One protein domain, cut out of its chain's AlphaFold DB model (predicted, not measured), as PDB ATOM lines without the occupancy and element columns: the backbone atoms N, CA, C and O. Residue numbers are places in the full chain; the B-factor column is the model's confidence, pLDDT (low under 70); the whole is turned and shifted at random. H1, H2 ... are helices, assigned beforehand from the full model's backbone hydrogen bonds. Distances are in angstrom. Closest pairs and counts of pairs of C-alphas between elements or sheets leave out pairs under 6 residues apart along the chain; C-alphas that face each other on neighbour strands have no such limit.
ATOM      1  N   SER A1000     176.743 215.185 182.836       90.75
ATOM      2  CA  SER A1000     177.057 213.861 182.276       90.75
ATOM      3  C   SER A1000     176.076 212.778 182.753       90.75
ATOM      4  O   SER A1000     175.563 211.993 181.953       90.75
ATOM      5  N   THR A1001     175.729 212.783 184.046       93.19
ATOM      6  CA  THR A1001     174.716 211.883 184.618       93.19
ATOM      7  C   THR A1001     173.342 212.126 183.984       93.19
ATOM      8  O   THR A1001     172.696 211.172 183.556       93.19
ATOM      9  N   MET A1002     172.924 213.389 183.843       96.62
ATOM     10  CA  MET A1002     171.649 213.743 183.206       96.62
ATOM     11  C   MET A1002     171.584 213.344 181.724       96.62
ATOM     12  O   MET A1002     170.553 212.840 181.276       96.62
ATOM     13  N   ILE A1003     172.678 213.496 180.970       94.06
ATOM     14  CA  ILE A1003     172.777 213.039 179.573       94.06
ATOM     15  C   ILE A1003     172.655 211.511 179.490       94.06
ATOM     16  O   ILE A1003     171.919 211.003 178.643       94.06
ATOM     17  N   SER A1004     173.329 210.774 180.379       93.69
ATOM     18  CA  SER A1004     173.240 209.308 180.446       93.69
ATOM     19  C   SER A1004     171.810 208.836 180.738       93.69
ATOM     20  O   SER A1004     171.285 207.956 180.051       93.69
ATOM     21  N   TYR A1005     171.135 209.483 181.694       97.75
ATOM     22  CA  TYR A1005     169.745 209.183 182.028       97.75
ATOM     23  C   TYR A1005     168.784 209.477 180.867       97.75
ATOM     24  O   TYR A1005     167.943 208.634 180.558       97.75
ATOM     25  N   ARG A1006     168.925 210.629 180.189       97.19
ATOM     26  CA  ARG A1006     168.122 210.970 179.000       97.19
ATOM     27  C   ARG A1006     168.289 209.919 177.903       97.19
ATOM     28  O   ARG A1006     167.298 209.316 177.515       97.19
ATOM     29  N   ARG A1007     169.531 209.581 177.522       94.69
ATOM     30  CA  ARG A1007     169.819 208.541 176.512       94.69
ATOM     31  C   ARG A1007     169.151 207.198 176.818       94.69
ATOM     32  O   ARG A1007     168.633 206.563 175.906       94.69
ATOM     33  N   PHE A1008     169.146 206.764 178.081       97.00
ATOM     34  CA  PHE A1008     168.448 205.537 178.476       97.00
ATOM     35  C   PHE A1008     166.923 205.656 178.323       97.00
ATOM     36  O   PHE A1008     166.291 204.743 177.789       97.00
ATOM     37  N   ILE A1009     166.327 206.766 178.765       97.38
ATOM     38  CA  ILE A1009     164.880 206.999 178.667       97.38
ATOM     39  C   ILE A1009     164.429 207.143 177.211       97.38
ATOM     40  O   ILE A1009     163.422 206.543 176.840       97.38
ATOM     41  N   ASP A1010     165.197 207.832 176.370       94.50
ATOM     42  CA  ASP A1010     164.909 207.999 174.943       94.50
ATOM     43  C   ASP A1010     164.987 206.648 174.208       94.50
ATOM     44  O   ASP A1010     164.021 206.240 173.563       94.50
ATOM     45  N   ALA A1011     166.063 205.872 174.409       90.56
ATOM     46  CA  ALA A1011     166.198 204.525 173.840       90.56
ATOM     47  C   ALA A1011     165.109 203.547 174.333       90.56
ATOM     48  O   ALA A1011     164.664 202.669 173.591       90.56
ATOM     49  N   THR A1012     164.649 203.703 175.577       93.19
ATOM     50  CA  THR A1012     163.515 202.936 176.118       93.19
ATOM     51  C   THR A1012     162.197 203.380 175.478       93.19
ATOM     52  O   THR A1012     161.377 202.540 175.118       93.19
ATOM     53  N   SER A1013     162.005 204.684 175.271       92.88
ATOM     54  CA  SER A1013     160.832 205.257 174.602       92.88
ATOM     55  C   SER A1013     160.707 204.787 173.155       92.88
ATOM     56  O   SER A1013     159.618 204.398 172.732       92.88
ATOM     57  N   GLU A1014     161.815 204.708 172.411       87.19
ATOM     58  CA  GLU A1014     161.816 204.150 171.053       87.19
ATOM     59  C   GLU A1014     161.380 202.678 171.020       87.19
ATOM     60  O   GLU A1014     160.588 202.301 170.160       87.19
ATOM     61  N   ARG A1015     161.827 201.861 171.987       85.06
ATOM     62  CA  ARG A1015     161.462 200.433 172.112       85.06
ATOM     63  C   ARG A1015     160.018 200.193 172.570       85.06
ATOM     64  O   ARG A1015     159.468 199.119 172.336       85.06
ATOM     65  N   VAL A1016     159.405 201.164 173.249       84.50
ATOM     66  CA  VAL A1016     158.012 201.092 173.738       84.50
ATOM     67  C   VAL A1016     157.027 201.741 172.754       84.50
ATOM     68  O   VAL A1016     155.831 201.441 172.772       84.50
ATOM     69  N   SER A1017     157.511 202.607 171.862       79.81
ATOM     70  CA  SER A1017     156.683 203.361 170.914       79.81
ATOM     71  C   SER A1017     155.957 202.447 169.909       79.81
ATOM     72  O   SER A1017     156.605 201.742 169.135       79.81
ATOM     73  N   PRO A1018     154.611 202.486 169.820       61.28
ATOM     74  CA  PRO A1018     153.838 201.544 169.000       61.28
ATOM     75  C   PRO A1018     153.999 201.722 167.479       61.28
ATOM     76  O   PRO A1018     153.457 200.908 166.725       61.28
ATOM     77  N   SER A1019     154.704 202.773 167.041       54.53
ATOM     78  CA  SER A1019     154.923 203.177 165.646       54.53
ATOM     79  C   SER A1019     156.139 202.527 164.970       54.53
ATOM     80  O   SER A1019     156.137 202.410 163.746       54.53
ATOM     81  N   ARG A1020     157.153 202.065 165.717       51.28
ATOM     82  CA  ARG A1020     158.313 201.331 165.170       51.28
ATOM     83  C   ARG A1020     158.148 199.825 165.397       51.28
ATOM     84  O   ARG A1020     158.629 199.273 166.378       51.28
ATOM     85  N   ARG A1021     157.441 199.151 164.480       49.41
ATOM     86  CA  ARG A1021     157.207 197.692 164.511       49.41
ATOM     87  C   ARG A1021     158.090 196.922 163.523       49.41
ATOM     88  O   ARG A1021     157.582 196.240 162.640       49.41
ATOM     89  N   SER A1022     159.401 197.016 163.697       47.84
ATOM     90  CA  SER A1022     160.381 196.148 163.034       47.84
ATOM     91  C   SER A1022     161.331 195.590 164.097       47.84
ATOM     92  O   SER A1022     162.026 196.371 164.741       47.84
ATOM     93  N   SER A1023     161.274 194.267 164.297       52.91
ATOM     94  CA  SER A1023     162.112 193.393 165.154       52.91
ATOM     95  C   SER A1023     162.292 193.696 166.657       52.91
ATOM     96  O   SER A1023     162.489 192.758 167.429       52.91
ATOM     97  N   ALA A1024     162.183 194.937 167.137       55.97
ATOM     98  CA  ALA A1024     162.414 195.250 168.551       55.97
ATOM     99  C   ALA A1024     161.370 194.584 169.478       55.97
ATOM    100  O   ALA A1024     160.196 194.967 169.495       55.97
ATOM    101  N   ARG A1025     161.804 193.603 170.289       67.56
ATOM    102  CA  ARG A1025     160.968 192.980 171.333       67.56
ATOM    103  C   ARG A1025     160.423 194.063 172.271       67.56
ATOM    104  O   ARG A1025     161.182 194.882 172.790       67.56
ATOM    105  N   ARG A1026     159.107 194.044 172.528       77.69
ATOM    106  CA  ARG A1026     158.485 194.898 173.554       77.69
ATOM    107  C   ARG A1026     159.153 194.607 174.894       77.69
ATOM    108  O   ARG A1026     159.134 193.457 175.326       77.69
ATOM    109  N   ILE A1027     159.695 195.632 175.551       87.25
ATOM    110  CA  ILE A1027     160.327 195.472 176.866       87.25
ATOM    111  C   ILE A1027     159.251 195.017 177.868       87.25
ATOM    112  O   ILE A1027     158.293 195.767 178.095       87.25
ATOM    113  N   PRO A1028     159.366 193.825 178.478       90.38
ATOM    114  CA  PRO A1028     158.397 193.361 179.454       90.38
ATOM    115  C   PRO A1028     158.475 194.220 180.721       90.38
ATOM    116  O   PRO A1028     159.552 194.643 181.150       90.38
ATOM    117  N   TRP A1029     157.329 194.447 181.371       93.81
ATOM    118  CA  TRP A1029     157.220 195.352 182.526       93.81
ATOM    119  C   TRP A1029     158.255 195.083 183.639       93.81
ATOM    120  O   TRP A1029     158.754 196.012 184.282       93.81
ATOM    121  N   HIS A1030     158.601 193.812 183.868       93.31
ATOM    122  CA  HIS A1030     159.546 193.413 184.910       93.31
ATOM    123  C   HIS A1030     161.010 193.764 184.591       93.31
ATOM    124  O   HIS A1030     161.785 193.976 185.526       93.31
ATOM    125  N   GLU A1031     161.378 193.852 183.312       93.62
ATOM    126  CA  GLU A1031     162.695 194.289 182.846       93.62
ATOM    127  C   GLU A1031     162.771 195.819 182.909       93.62
ATOM    128  O   GLU A1031     163.630 196.361 183.607       93.62
ATOM    129  N   PHE A1032     161.777 196.507 182.328       95.75
ATOM    130  CA  PHE A1032     161.658 197.971 182.347       95.75
ATOM    131  C   PHE A1032     161.796 198.561 183.760       95.75
ATOM    132  O   PHE A1032     162.629 199.441 183.983       95.75
ATOM    133  N   ARG A1033     161.030 198.056 184.742       95.25
ATOM    134  CA  ARG A1033     161.092 198.552 186.134       95.25
ATOM    135  C   ARG A1033     162.478 198.365 186.770       95.25
ATOM    136  O   ARG A1033     162.883 199.180 187.594       95.25
ATOM    137  N   SER A1034     163.176 197.286 186.414       94.75
ATOM    138  CA  SER A1034     164.454 196.904 187.023       94.75
ATOM    139  C   SER A1034     165.582 197.751 186.449       94.75
ATOM    140  O   SER A1034     166.391 198.297 187.199       94.75
ATOM    141  N   ASP A1035     165.582 197.941 185.129       96.31
ATOM    142  CA  ASP A1035     166.553 198.795 184.455       96.31
ATOM    143  C   ASP A1035     166.331 200.284 184.770       96.31
ATOM    144  O   ASP A1035     167.308 200.995 184.994       96.31
ATOM    145  N   LEU A1036     165.079 200.742 184.926       97.25
ATOM    146  CA  LEU A1036     164.770 202.100 185.395       97.25
ATOM    147  C   LEU A1036     165.371 202.381 186.784       97.25
ATOM    148  O   LEU A1036     166.068 203.378 186.960       97.25
ATOM    149  N   LEU A1037     165.138 201.499 187.764       96.31
ATOM    150  CA  LEU A1037     165.663 201.667 189.126       96.31
ATOM    151  C   LEU A1037     167.194 201.562 189.195       96.31
ATOM    152  O   LEU A1037     167.813 202.253 190.003       96.31
ATOM    153  N   ARG A1038     167.801 200.708 188.357       95.69
ATOM    154  CA  ARG A1038     169.256 200.510 188.301       95.69
ATOM    155  C   ARG A1038     169.980 201.659 187.598       95.69
ATOM    156  O   ARG A1038     171.025 202.092 188.075       95.69
ATOM    157  N   ARG A1039     169.462 202.118 186.456       96.31
ATOM    158  CA  ARG A1039     170.143 203.075 185.568       96.31
ATOM    159  C   ARG A1039     169.767 204.528 185.818       96.31
ATOM    160  O   ARG A1039     170.553 205.392 185.455       96.31
ATOM    161  N   VAL A1040     168.606 204.802 186.420       97.19
ATOM    162  CA  VAL A1040     168.133 206.163 186.732       97.19
ATOM    163  C   VAL A1040     167.729 206.265 188.212       97.19
ATOM    164  O   VAL A1040     166.583 206.585 188.521       97.19
ATOM    165  N   PRO A1041     168.631 205.971 189.171       96.94
ATOM    166  CA  PRO A1041     168.313 206.093 190.588       96.94
ATOM    167  C   PRO A1041     167.978 207.544 190.954       96.94
ATOM    168  O   PRO A1041     168.644 208.490 190.527       96.94
ATOM    169  N   HIS A1042     166.963 207.713 191.803       96.75
ATOM    170  CA  HIS A1042     166.540 209.022 192.296       96.75
ATOM    171  C   HIS A1042     167.706 209.767 192.999       96.75
ATOM    172  O   HIS A1042     168.421 209.133 193.787       96.75
ATOM    173  N   PRO A1043     167.921 211.083 192.763       94.88
ATOM    174  CA  PRO A1043     169.055 211.829 193.319       94.88
ATOM    175  C   PRO A1043     169.082 211.767 194.848       94.88
ATOM    176  O   PRO A1043     170.068 211.306 195.418       94.88
ATOM    177  N   ASP A1044     167.967 212.125 195.489       94.44
ATOM    178  CA  ASP A1044     167.750 211.975 196.932       94.44
ATOM    179  C   ASP A1044     167.707 210.486 197.340       94.44
ATOM    180  O   ASP A1044     166.792 209.776 196.898       94.44
ATOM    181  N   PRO A1045     168.649 210.010 198.182       91.25
ATOM    182  CA  PRO A1045     168.690 208.629 198.658       91.25
ATOM    183  C   PRO A1045     167.448 208.204 199.448       91.25
ATOM    184  O   PRO A1045     167.037 207.052 199.331       91.25
ATOM    185  N   ALA A1046     166.809 209.112 200.196       92.00
ATOM    186  CA  ALA A1046     165.636 208.803 201.019       92.00
ATOM    187  C   ALA A1046     164.376 208.515 200.180       92.00
ATOM    188  O   ALA A1046     163.409 207.937 200.677       92.00
ATOM    189  N   ARG A1047     164.387 208.890 198.893       92.00
ATOM    190  CA  ARG A1047     163.327 208.585 197.918       92.00
ATOM    191  C   ARG A1047     163.637 207.374 197.031       92.00
ATOM    192  O   ARG A1047     162.798 207.008 196.206       92.00
ATOM    193  N   ARG A1048     164.805 206.734 197.170       93.81
ATOM    194  CA  ARG A1048     165.144 205.524 196.402       93.81
ATOM    195  C   ARG A1048     164.335 204.337 196.917       93.81
ATOM    196  O   ARG A1048     164.427 203.967 198.083       93.81
ATOM    197  N   ILE A1049     163.562 203.715 196.032       91.81
ATOM    198  CA  ILE A1049     162.829 202.486 196.346       91.81
ATOM    199  C   ILE A1049     163.788 201.306 196.186       91.81
ATOM    200  O   ILE A1049     164.430 201.176 195.144       91.81
ATOM    201  N   GLN A1050     163.868 200.427 197.187       90.75
ATOM    202  CA  GLN A1050     164.616 199.181 197.043       90.75
ATOM    203  C   GLN A1050     163.935 198.268 196.015       90.75
ATOM    204  O   GLN A1050     162.714 198.090 196.032       90.75
ATOM    205  N   LEU A1051     164.732 197.659 195.130       84.62
ATOM    206  CA  LEU A1051     164.224 196.776 194.078       84.62
ATOM    207  C   LEU A1051     163.407 195.613 194.665       84.62
ATOM    208  O   LEU A1051     162.335 195.314 194.152       84.62
ATOM    209  N   SER A1052     163.851 195.036 195.785       86.81
ATOM    210  CA  SER A1052     163.142 194.005 196.561       86.81
ATOM    211  C   SER A1052     161.695 194.395 196.898       86.81
ATOM    212  O   SER A1052     160.766 193.643 196.601       86.81
ATOM    213  N   THR A1053     161.482 195.601 197.433       90.12
ATOM    214  CA  THR A1053     160.154 196.129 197.792       90.12
ATOM    215  C   THR A1053     159.242 196.287 196.571       90.12
ATOM    216  O   THR A1053     158.042 196.027 196.655       90.12
ATOM    217  N   ILE A1054     159.792 196.686 195.418       90.50
ATOM    218  CA  ILE A1054     159.026 196.773 194.164       90.50
ATOM    219  C   ILE A1054     158.755 195.392 193.559       90.50
ATOM    220  O   ILE A1054     157.674 195.173 193.014       90.50
ATOM    221  N   VAL A1055     159.688 194.444 193.666       89.88
ATOM    222  CA  VAL A1055     159.522 193.088 193.126       89.88
ATOM    223  C   VAL A1055     158.350 192.364 193.796       89.88
ATOM    224  O   VAL A1055     157.577 191.725 193.086       89.88
ATOM    225  N   GLN A1056     158.180 192.531 195.112       91.38
ATOM    226  CA  GLN A1056     157.114 191.910 195.916       91.38
ATOM    227  C   GLN A1056     155.718 192.544 195.739       91.38
ATOM    228  O   GLN A1056     154.711 191.925 196.076       91.38
ATOM    229  N   ALA A1057     155.624 193.776 195.232       92.06
ATOM    230  CA  ALA A1057     154.348 194.470 195.061       92.06
ATOM    231  C   ALA A1057     153.577 193.975 193.818       92.06
ATOM    232  O   ALA A1057     154.178 193.517 192.850       92.06
ATOM    233  N   SER A1058     152.247 194.132 193.767       95.25
ATOM    234  CA  SER A1058     151.481 193.880 192.527       95.25
ATOM    235  C   SER A1058     151.869 194.868 191.417       95.25
ATOM    236  O   SER A1058     152.293 195.982 191.712       95.25
ATOM    237  N   VAL A1059     151.683 194.526 190.135       93.31
ATOM    238  CA  VAL A1059     152.047 195.420 189.008       93.31
ATOM    239  C   VAL A1059     151.384 196.803 189.118       93.31
ATOM    240  O   VAL A1059     152.035 197.828 188.915       93.31
ATOM    241  N   THR A1060     150.117 196.860 189.532       93.31
ATOM    242  CA  THR A1060     149.405 198.124 189.786       93.31
ATOM    243  C   THR A1060     150.038 198.917 190.934       93.31
ATOM    244  O   THR A1060     150.185 200.137 190.838       93.31
ATOM    245  N   SER A1061     150.461 198.243 192.008       94.62
ATOM    246  CA  SER A1061     151.184 198.870 193.120       94.62
ATOM    247  C   SER A1061     152.586 199.340 192.713       94.62
ATOM    248  O   SER A1061     152.987 200.431 193.106       94.62
ATOM    249  N   GLN A1062     153.300 198.590 191.868       95.81
ATOM    250  CA  GLN A1062     154.605 198.977 191.317       95.81
ATOM    251  C   GLN A1062     154.510 200.261 190.491       95.81
ATOM    252  O   GLN A1062     155.274 201.195 190.732       95.81
ATOM    253  N   ARG A1063     153.534 200.342 189.570       95.50
ATOM    254  CA  ARG A1063     153.261 201.557 188.781       95.50
ATOM    255  C   ARG A1063     153.000 202.755 189.693       95.50
ATOM    256  O   ARG A1063     153.616 203.798 189.507       95.50
ATOM    257  N   ARG A1064     152.163 202.595 190.729       95.88
ATOM    258  CA  ARG A1064     151.876 203.652 191.722       95.88
ATOM    259  C   ARG A1064     153.104 204.064 192.543       95.88
ATOM    260  O   ARG A1064     153.269 205.251 192.810       95.88
ATOM    261  N   LEU A1065     153.955 203.118 192.943       95.81
ATOM    262  CA  LEU A1065     155.183 203.392 193.699       95.81
ATOM    263  C   LEU A1065     156.203 204.163 192.851       95.81
ATOM    264  O   LEU A1065     156.670 205.218 193.281       95.81
ATOM    265  N   LEU A1066     156.482 203.696 191.629       96.75
ATOM    266  CA  LEU A1066     157.353 204.396 190.681       96.75
ATOM    267  C   LEU A1066     156.801 205.789 190.347       96.75
ATOM    268  O   LEU A1066     157.530 206.771 190.455       96.75
ATOM    269  N   ALA A1067     155.503 205.903 190.049       96.50
ATOM    270  CA  ALA A1067     154.857 207.184 189.763       96.50
ATOM    271  C   ALA A1067     154.888 208.166 190.946       96.50
ATOM    272  O   ALA A1067     154.946 209.378 190.750       96.50
ATOM    273  N   ARG A1068     154.877 207.670 192.192       96.31
ATOM    274  CA  ARG A1068     155.014 208.510 193.393       96.31
ATOM    275  C   ARG A1068     156.426 209.080 193.549       96.31
ATOM    276  O   ARG A1068     156.549 210.180 194.087       96.31
ATOM    277  N   VAL A1069     157.454 208.352 193.107       96.88
ATOM    278  CA  VAL A1069     158.867 208.756 193.214       96.88
ATOM    279  C   VAL A1069     159.335 209.580 192.020       96.88
ATOM    280  O   VAL A1069     160.037 210.561 192.234       96.88
ATOM    281  N   TYR A1070     158.897 209.273 190.799       97.50
ATOM    282  CA  TYR A1070     159.227 210.026 189.578       97.50
ATOM    283  C   TYR A1070     158.118 211.010 189.160       97.50
ATOM    284  O   TYR A1070     157.942 211.294 187.980       97.50
ATOM    285  N   HIS A1071     157.354 211.554 190.112       97.38
ATOM    286  CA  HIS A1071     156.358 212.587 189.813       97.38
ATOM    287  C   HIS A1071     157.061 213.921 189.498       97.38
ATOM    288  O   HIS A1071     157.838 214.369 190.345       97.38
ATOM    289  N   PRO A1072     156.798 214.599 188.363       96.25
ATOM    290  CA  PRO A1072     157.506 215.832 187.999       96.25
ATOM    291  C   PRO A1072     157.367 216.923 189.076       96.25
ATOM    292  O   PRO A1072     158.371 217.386 189.617       96.25
ATOM    293  N   ASP A1073     156.137 217.234 189.494       95.25
ATOM    294  CA  ASP A1073     155.849 218.315 190.451       95.25
ATOM    295  C   ASP A1073     156.538 218.122 191.811       95.25
ATOM    296  O   ASP A1073     157.018 219.072 192.424       95.25
ATOM    297  N   LYS A1074     156.650 216.871 192.283       94.62
ATOM    298  CA  LYS A1074     157.271 216.547 193.581       94.62
ATOM    299  C   LYS A1074     158.797 216.602 193.542       94.62
ATOM    300  O   LYS A1074     159.430 216.426 194.585       94.62
ATOM    301  N   ASN A1075     159.370 216.803 192.359       95.56
ATOM    302  CA  ASN A1075     160.795 216.720 192.073       95.56
ATOM    303  C   ASN A1075     161.364 217.995 191.431       95.56
ATOM    304  O   ASN A1075     162.560 218.036 191.151       95.56
ATOM    305  N   MET A1076     160.561 219.056 191.289       93.75
ATOM    306  CA  MET A1076     161.027 220.385 190.864       93.75
ATOM    307  C   MET A1076     162.195 220.922 191.708       93.75
ATOM    308  O   MET A1076     163.068 221.609 191.186       93.75
ATOM    309  N   GLN A1077     162.263 220.547 192.990       92.88
ATOM    310  CA  GLN A1077     163.348 220.913 193.909       92.88
ATOM    311  C   GLN A1077     164.745 220.387 193.513       92.88
ATOM    312  O   GLN A1077     165.739 220.872 194.043       92.88
ATOM    313  N   TYR A1078     164.840 219.426 192.582       92.38
ATOM    314  CA  TYR A1078     166.112 218.930 192.025       92.38
ATOM    315  C   TYR A1078     166.424 219.529 190.636       92.38
ATOM    316  O   TYR A1078     167.305 219.043 189.930       92.38
ATOM    317  N   GLY A1079     165.706 220.584 190.238       94.06
ATOM    318  CA  GLY A1079     165.914 221.320 188.992       94.06
ATOM    319  C   GLY A1079     165.003 220.890 187.837       94.06
ATOM    320  O   GLY A1079     164.516 219.759 187.756       94.06
ATOM    321  N   ASN A1080     164.801 221.821 186.900       94.88
ATOM    322  CA  ASN A1080     163.881 221.666 185.768       94.88
ATOM    323  C   ASN A1080     164.235 220.476 184.861       94.88
ATOM    324  O   ASN A1080     163.341 219.822 184.327       94.88
ATOM    325  N   GLU A1081     165.523 220.151 184.705       95.25
ATOM    326  CA  GLU A1081     165.939 219.016 183.878       95.25
ATOM    327  C   GLU A1081     165.535 217.664 184.475       95.25
ATOM    328  O   GLU A1081     165.124 216.771 183.731       95.25
ATOM    329  N   TRP A1082     165.615 217.512 185.802       96.19
ATOM    330  CA  TRP A1082     165.181 216.295 186.490       96.19
ATOM    331  C   TRP A1082     163.652 216.170 186.484       96.19
ATOM    332  O   TRP A1082     163.130 215.083 186.237       96.19
ATOM    333  N   ALA A1083     162.921 217.280 186.649       96.19
ATOM    334  CA  ALA A1083     161.465 217.302 186.487       96.19
ATOM    335  C   ALA A1083     161.027 216.927 185.051       96.19
ATOM    336  O   ALA A1083     160.115 216.119 184.878       96.19
ATOM    337  N   SER A1084     161.728 217.434 184.027       96.50
ATOM    338  CA  SER A1084     161.534 217.061 182.616       96.50
ATOM    339  C   SER A1084     161.794 215.567 182.372       96.50
ATOM    340  O   SER A1084     160.989 214.904 181.721       96.50
ATOM    341  N   LEU A1085     162.859 215.004 182.950       97.44
ATOM    342  CA  LEU A1085     163.138 213.567 182.873       97.44
ATOM    343  C   LEU A1085     162.049 212.732 183.577       97.44
ATOM    344  O   LEU A1085     161.602 211.719 183.042       97.44
ATOM    345  N   CYS A1086     161.576 213.179 184.746       97.81
ATOM    346  CA  CYS A1086     160.474 212.555 185.483       97.81
ATOM    347  C   CYS A1086     159.177 212.505 184.660       97.81
ATOM    348  O   CYS A1086     158.482 211.492 184.668       97.81
ATOM    349  N   GLN A1087     158.877 213.556 183.890       97.69
ATOM    350  CA  GLN A1087     157.735 213.578 182.973       97.69
ATOM    351  C   GLN A1087     157.850 212.500 181.876       97.69
ATOM    352  O   GLN A1087     156.877 211.789 181.616       97.69
ATOM    353  N   SER A1088     159.039 212.309 181.293       97.38
ATOM    354  CA  SER A1088     159.296 211.242 180.311       97.38
ATOM    355  C   SER A1088     159.205 209.838 180.928       97.38
ATOM    356  O   SER A1088     158.616 208.934 180.334       97.38
ATOM    357  N   ILE A1089     159.711 209.655 182.154       97.69
ATOM    358  CA  ILE A1089     159.575 208.402 182.919       97.69
ATOM    359  C   ILE A1089     158.096 208.086 183.192       97.69
ATOM    360  O   ILE A1089     157.665 206.947 183.015       97.69
ATOM    361  N   MET A1090     157.298 209.088 183.572       97.38
ATOM    362  CA  MET A1090     155.853 208.944 183.782       97.38
ATOM    363  C   MET A1090     155.107 208.546 182.505       97.38
ATOM    364  O   MET A1090     154.208 207.707 182.567       97.38
ATOM    365  N   ALA A1091     155.493 209.088 181.345       95.88
ATOM    366  CA  ALA A1091     154.944 208.658 180.062       95.88
ATOM    367  C   ALA A1091     155.238 207.168 179.800       95.88
ATOM    368  O   ALA A1091     154.312 206.417 179.496       95.88
ATOM    369  N   LEU A1092     156.478 206.712 180.024       95.81
ATOM    370  CA  LEU A1092     156.859 205.300 179.876       95.81
ATOM    371  C   LEU A1092     156.127 204.363 180.850       95.81
ATOM    372  O   LEU A1092     155.631 203.313 180.442       95.81
ATOM    373  N   ILE A1093     155.989 204.750 182.123       95.81
ATOM    374  CA  ILE A1093     155.236 203.983 183.137       95.81
ATOM    375  C   ILE A1093     153.776 203.752 182.710       95.81
ATOM    376  O   ILE A1093     153.183 202.733 183.081       95.81
ATOM    377  N   ASN A1094     153.202 204.669 181.927       92.50
ATOM    378  CA  ASN A1094     151.837 204.573 181.418       92.50
ATOM    379  C   ASN A1094     151.732 203.826 180.073       92.50
ATOM    380  O   ASN A1094     150.696 203.215 179.820       92.50
ATOM    381  N   THR A1095     152.766 203.844 179.221       90.12
ATOM    382  CA  THR A1095     152.730 203.209 177.888       90.12
ATOM    383  C   THR A1095     153.205 201.759 177.854       90.12
ATOM    384  O   THR A1095     152.681 200.988 177.049       90.12
ATOM    385  N   VAL A1096     154.138 201.344 178.722       86.44
ATOM    386  CA  VAL A1096     154.546 199.929 178.821       86.44
ATOM    387  C   VAL A1096     153.343 199.104 179.282       86.44
ATOM    388  O   VAL A1096     152.907 199.221 180.428       86.44
TER     389      VAL A1096
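What this domain is: This is residues 1000 to 1096 of the 1098 residues of an uncharacterized protein of Stereum hirsutum (strain FP-91666) (UniProt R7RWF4). What shape is it? H1, H2, H4 and H6 form a compact bundle, with short H3 and H5 farthest out. Which parts? The printed part has 97 residues with named helices H1 to H6, all helix. The radius of gyration of the C-alphas is 13.2 A, the spans 39, 31 and 20 A.

Where its parts are: Which is longest? H1, residues 1000 to 1016, runs 24.5 A from (177.057, 213.861, 182.276). Which follow? H2 is 1029 to 1039, H3 1051 to 1056, H4 1059 to 1069, H5 1073 to 1078, and H6 1080 to 1095, ending at (152.730, 203.209, 177.888).

How they stand to each other: What touches the hub H6? H1 does, the closest C-alphas, of Ser 1013 and Leu 1092, 6.6 A apart; H4 and H5 also do. What else? H2 is near H4 and H6; H3 and H4 form a hairpin. Every O i to N i+4 pair is within hydrogen-bond range in H1, H3, H4 and H6, 6 of 7 in H2, 0 of 2 in H5, with 1 of 3 O i to N i+3.

The domain as a whole: Any cut? The printed part has no cut; links H1 to H2 and H2 to H3 are long. Low confidence? Residues 1018 to 1025 have pLDDT under 70.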